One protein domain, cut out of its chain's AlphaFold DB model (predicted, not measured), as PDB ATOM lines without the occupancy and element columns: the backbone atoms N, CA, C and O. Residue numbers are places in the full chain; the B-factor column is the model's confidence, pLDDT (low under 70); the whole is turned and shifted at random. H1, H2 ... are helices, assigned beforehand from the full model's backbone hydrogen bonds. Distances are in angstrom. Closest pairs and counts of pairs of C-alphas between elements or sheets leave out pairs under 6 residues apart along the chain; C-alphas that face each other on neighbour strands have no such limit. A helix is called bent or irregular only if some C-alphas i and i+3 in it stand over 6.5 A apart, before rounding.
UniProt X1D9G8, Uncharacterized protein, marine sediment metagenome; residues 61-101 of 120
ATOM      1  N   THR A  61     136.410 131.119 106.178       88.06
ATOM      2  CA  THR A  61     135.392 130.352 105.435       88.06
ATOM      3  C   THR A  61     135.545 128.834 105.523       88.06
ATOM      4  O   THR A  61     134.579 128.117 105.291       88.06
ATOM      5  N   ASN A  62     136.740 128.338 105.841       92.00
ATOM      6  CA  ASN A  62     137.032 126.922 106.063       92.00
ATOM      7  C   ASN A  62     137.231 126.564 107.547       92.00
ATOM      8  O   ASN A  62     137.606 125.431 107.848       92.00
ATOM      9  N   GLY A  63     136.976 127.498 108.466       92.88
ATOM     10  CA  GLY A  63     137.244 127.357 109.896       92.88
ATOM     11  C   GLY A  63     138.600 127.923 110.312       92.88
ATOM     12  O   GLY A  63     139.562 127.932 109.541       92.88
ATOM     13  N   THR A  64     138.674 128.392 111.559       93.56
ATOM     14  CA  THR A  64     139.905 128.953 112.125       93.56
ATOM     15  C   THR A  64     141.006 127.895 112.201       93.56
ATOM     16  O   THR A  64     140.732 126.704 112.360       93.56
ATOM     17  N   VAL A  65     142.269 128.318 112.094       95.00
ATOM     18  CA  VAL A  65     143.421 127.406 112.215       95.00
ATOM     19  C   VAL A  65     143.380 126.602 113.527       95.00
ATOM     20  O   VAL A  65     143.414 125.376 113.423       95.00
ATOM     21  N   PRO A  66     143.170 127.210 114.717       95.25
ATOM     22  CA  PRO A  66     143.118 126.450 115.968       95.25
ATOM     23  C   PRO A  66     142.000 125.400 115.999       95.25
ATOM     24  O   PRO A  66     142.197 124.299 116.506       95.25
ATOM     25  N   LEU A  67     140.833 125.702 115.414       95.44
ATOM     26  CA  LEU A  67     139.731 124.743 115.310       95.44
ATOM     27  C   LEU A  67     140.118 123.551 114.429       95.44
ATOM     28  O   LEU A  67     139.903 122.400 114.802       95.44
ATOM     29  N   ARG A  68     140.689 123.817 113.250       96.88
ATOM     30  CA  ARG A  68     141.095 122.763 112.312       96.88
ATOM     31  C   ARG A  68     142.214 121.892 112.877       96.88
ATOM     32  O   ARG A  68     142.178 120.676 112.701       96.88
ATOM     33  N   GLU A  69     143.168 122.490 113.584       97.25
ATOM     34  CA  GLU A  69     144.209 121.764 114.310       97.25
ATOM     35  C   GLU A  69     143.596 120.879 115.394       97.25
ATOM     36  O   GLU A  69     143.851 119.675 115.398       97.25
ATOM     37  N   ALA A  70     142.722 121.417 116.250       97.25
ATOM     38  CA  ALA A  70     142.039 120.644 117.288       97.25
ATOM     39  C   ALA A  70     141.280 119.439 116.708       97.25
ATOM     40  O   ALA A  70     141.414 118.327 117.214       97.25
ATOM     41  N   ILE A  71     140.562 119.623 115.594       96.62
ATOM     42  CA  ILE A  71     139.865 118.530 114.901       96.62
ATOM     43  C   ILE A  71     140.856 117.485 114.364       96.62
ATOM     44  O   ILE A  71     140.609 116.289 114.503       96.62
ATOM     45  N   SER A  72     141.980 117.904 113.772       97.19
ATOM     46  CA  SER A  72     142.950 116.978 113.162       97.19
ATOM     47  C   SER A  72     143.546 115.967 114.152       97.19
ATOM     48  O   SER A  72     143.844 114.837 113.769       97.19
ATOM     49  N   HIS A  73     143.618 116.309 115.445       96.81
ATOM     50  CA  HIS A  73     144.095 115.402 116.498       96.81
ATOM     51  C   HIS A  73     143.227 114.142 116.653       96.81
ATOM     52  O   HIS A  73     143.722 113.115 117.114       96.81
ATOM     53  N   TYR A  74     141.956 114.188 116.242       96.94
ATOM     54  CA  TYR A  74     141.058 113.030 116.281       96.94
ATOM     55  C   TYR A  74     141.227 112.087 115.081       96.94
ATOM     56  O   TYR A  74     140.710 110.970 115.106       96.94
ATOM     57  N   TYR A  75     141.955 112.503 114.041       96.19
ATOM     58  CA  TYR A  75     142.108 111.756 112.793       96.19
ATOM     59  C   TYR A  75     143.599 111.519 112.486       96.19
ATOM     60  O   TYR A  75     144.262 112.402 111.932       96.19
ATOM     61  N   PRO A  76     144.151 110.333 112.819       94.69
ATOM     62  CA  PRO A  76     145.561 110.019 112.595       94.69
ATOM     63  C   PRO A  76     146.005 110.248 111.145       94.69
ATOM     64  O   PRO A  76     145.343 109.816 110.204       94.69
ATOM     65  N   GLY A  77     147.145 110.920 110.970       95.06
ATOM     66  CA  GLY A  77     147.700 111.247 109.651       95.06
ATOM     67  C   GLY A  77     147.047 112.447 108.957       95.06
ATOM     68  O   GLY A  77     147.460 112.801 107.855       95.06
ATOM     69  N   SER A  78     146.059 113.089 109.585       97.06
ATOM     70  CA  SER A  78     145.502 114.352 109.106       97.06
ATOM     71  C   SER A  78     146.285 115.557 109.636       97.06
ATOM     72  O   SER A  78     147.023 115.484 110.615       97.06
ATOM     73  N   THR A  79     146.114 116.687 108.960       96.75
ATOM     74  CA  THR A  79     146.638 118.002 109.355       96.75
ATOM     75  C   THR A  79     145.506 119.011 109.210       96.75
ATOM     76  O   THR A  79     144.491 118.705 108.580       96.75
ATOM     77  N   ALA A  80     145.674 120.231 109.723       96.12
ATOM     78  CA  ALA A  80     144.671 121.286 109.573       96.12
ATOM     79  C   ALA A  80     144.251 121.520 108.105       96.12
ATOM     80  O   ALA A  80     143.092 121.837 107.841       96.12
ATOM     81  N   ASP A  81     145.155 121.317 107.142       96.31
ATOM     82  CA  ASP A  81     144.894 121.480 105.702       96.31
ATOM     83  C   ASP A  81     143.937 120.434 105.121       96.31
ATOM     84  O   ASP A  81     143.297 120.678 104.100       96.31
ATOM     85  N   HIS A  82     143.791 119.293 105.791       96.00
ATOM     86  CA  HIS A  82     142.830 118.257 105.423       96.00
ATOM     87  C   HIS A  82     141.418 118.530 105.971       96.00
ATOM     88  O   HIS A  82     140.479 117.819 105.613       96.00
ATOM     89  N   ILE A  83     141.251 119.537 106.837       95.69
ATOM     90  CA  ILE A  83     140.000 119.817 107.549       95.69
ATOM     91  C   ILE A  83     139.313 121.059 106.972       95.69
ATOM     92  O   ILE A  83     139.939 122.088 106.718       95.69
ATOM     93  N   VAL A  84     137.990 120.982 106.815       94.56
ATOM     94  CA  VAL A  84     137.116 122.123 106.514       94.56
ATOM     95  C   VAL A  84     135.965 122.104 107.510       94.56
ATOM     96  O   VAL A  84     135.231 121.121 107.579       94.56
ATOM     97  N   ALA A  85     135.810 123.181 108.278       94.38
ATOM     98  CA  ALA A  85     134.665 123.353 109.162       94.38
ATOM     99  C   ALA A  85     133.424 123.767 108.356       94.38
ATOM    100  O   ALA A  85     133.506 124.626 107.477       94.38
ATOM    101  N   THR A  86     132.281 123.162 108.670       94.25
ATOM    102  CA  THR A  86     130.980 123.448 108.051       94.25
ATOM    103  C   THR A  86     129.917 123.639 109.128       94.25
ATOM    104  O   THR A  86     130.101 123.225 110.275       94.25
ATOM    105  N   ASN A  87     128.778 124.222 108.762       92.62
ATOM    106  CA  ASN A  87     127.586 124.295 109.599       92.62
ATOM    107  C   ASN A  87     126.895 122.920 109.669       92.62
ATOM    108  O   ASN A  87     125.883 122.654 109.016       92.62
ATOM    109  N   GLY A  88     127.518 122.006 110.412       90.62
ATOM    110  CA  GLY A  88     127.072 120.627 110.574       90.62
ATOM    111  C   GLY A  88     127.265 119.749 109.333       90.62
ATOM    112  O   GLY A  88     127.768 120.171 108.285       90.62
ATOM    113  N   GLY A  89     126.851 118.485 109.459       88.25
ATOM    114  CA  GLY A  89     126.974 117.478 108.396       88.25
ATOM    115  C   GLY A  89     126.062 117.723 107.188       88.25
ATOM    116  O   GLY A  89     126.350 117.238 106.089       88.25
ATOM    117  N   ALA A  90     124.994 118.508 107.359       89.50
ATOM    118  CA  ALA A  90     124.076 118.863 106.281       89.50
ATOM    119  C   ALA A  90     124.760 119.746 105.221       89.50
ATOM    120  O   ALA A  90     124.704 119.420 104.033       89.50
ATOM    121  N   GLU A  91     125.475 120.805 105.632       92.31
ATOM    122  CA  GLU A  91     126.239 121.640 104.693       92.31
ATOM    123  C   GLU A  91     127.329 120.816 103.993       92.31
ATOM    124  O   GLU A  91     127.486 120.918 102.775       92.31
ATOM    125  N   LEU A  92     128.049 119.963 104.731       90.00
ATOM    126  CA  LEU A  92     129.069 119.088 104.149       90.00
ATOM    127  C   LEU A  92     128.480 118.204 103.040       90.00
ATOM    128  O   LEU A  92     129.020 118.161 101.933       90.00
ATOM    129  N   SER A  93     127.351 117.549 103.319       88.44
ATOM    130  CA  SER A  93     126.654 116.694 102.355       88.44
ATOM    131  C   SER A  93     126.230 117.493 101.122       88.44
ATOM    132  O   SER A  93     126.533 117.106  99.992       88.44
ATOM    133  N   PHE A  94     125.604 118.655 101.324       88.88
ATOM    134  CA  PHE A  94     125.195 119.535 100.233       88.88
ATOM    135  C   PHE A  94     126.383 119.978  99.366       88.88
ATOM    136  O   PHE A  94     126.326 119.874  98.137       88.88
ATOM    137  N   ARG A  95     127.492 120.427  99.969       85.69
ATOM    138  CA  ARG A  95     128.702 120.842  99.235       85.69
ATOM    139  C   ARG A  95     129.343 119.690  98.474       85.69
ATOM    140  O   ARG A  95     129.816 119.895  97.357       85.69
ATOM    141  N   PHE A  96     129.380 118.499  99.059       85.38
ATOM    142  CA  PHE A  96     129.959 117.325  98.416       85.38
ATOM    143  C   PHE A  96     129.172 116.925  97.161       85.38
ATOM    144  O   PHE A  96     129.757 116.766  96.084       85.38
ATOM    145  N   PHE A  97     127.842 116.841  97.261       84.94
ATOM    146  CA  PHE A  97     127.001 116.441  96.133       84.94
ATOM    147  C   PHE A  97     126.849 117.533  95.068       84.94
ATOM    148  O   PHE A  97     126.763 117.206  93.889       84.94
ATOM    149  N   SER A  98     126.893 118.817  95.439       84.62
ATOM    150  CA  SER A  98     126.748 119.932  94.486       84.62
ATOM    151  C   SER A  98     128.006 120.244  93.663       84.62
ATOM    152  O   SER A  98     127.911 120.908  92.634       84.62
ATOM    153  N   ARG A  99     129.194 119.788  94.083       79.31
ATOM    154  CA  ARG A  99     130.470 120.160  93.439       79.31
ATOM    155  C   ARG A  99     130.872 119.328  92.225       79.31
ATOM    156  O   ARG A  99     131.788 119.736  91.512       79.31
ATOM    157  N   LYS A 100     130.258 118.170  91.991       72.06
ATOM    158  CA  LYS A 100     130.598 117.313  90.848       72.06
ATOM    159  C   LYS A 100     129.353 116.878  90.099       72.06
ATOM    160  O   LYS A 100     128.297 116.682  90.688       72.06
ATOM    161  N   ASN A 101     129.513 116.691  88.793       73.00
ATOM    162  CA  ASN A 101     128.487 116.075  87.967       73.00
ATOM    163  C   ASN A 101     128.615 114.556  88.107       73.00
ATOM    164  O   ASN A 101     129.397 113.903  87.413       73.00
TER     165      ASN A 101
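Overview. This is residues 61 to 101 of the 120 residues of an uncharacterized protein of marine sediment metagenome (UniProt X1D9G8). Two short helices, H1 and H2, stand well separated toward the two ends of an elongated piece, joined by a long link that loops out at Gly 77, folds back beside H1 and then crosses to H2. Residues 96 to 101 stick out beyond the link at the H2 end. The printed part has 41 residues, with 19 in the named helices, under half; the class is all helix, with no named strand. It is only just loose, close to compact, with a radius of gyration of the C-alphas of 11.3 A and spans of 31 by 19 by 14 A.

Arrangement. H2, residues 88 to 98, is apart from H1, residues 65 to 72. H2 is neither bent nor irregular, but only just: C-alphas 88 and 91 are 6.0 A apart. In H1 every O i to N i+4 pair is within hydrogen-bond range; in H2, 6 of 7.

Along the chain. H2 measures 16.1 A, from C-alpha 88 at (127.072, 120.627, 110.574) to C-alpha 98 at (126.748, 119.932, 94.486). H1 measures 10.5 A, beginning at C-alpha 65 at (143.421, 127.406, 112.215).

Size, cuts and confidence. The C-alphas of Pro 66 and Asn 101, the two farthest apart, are 33.3 A apart. Residues 73 to 87 form the long link. The printed part has no cut, and no printed residue is under 70 in pLDDT.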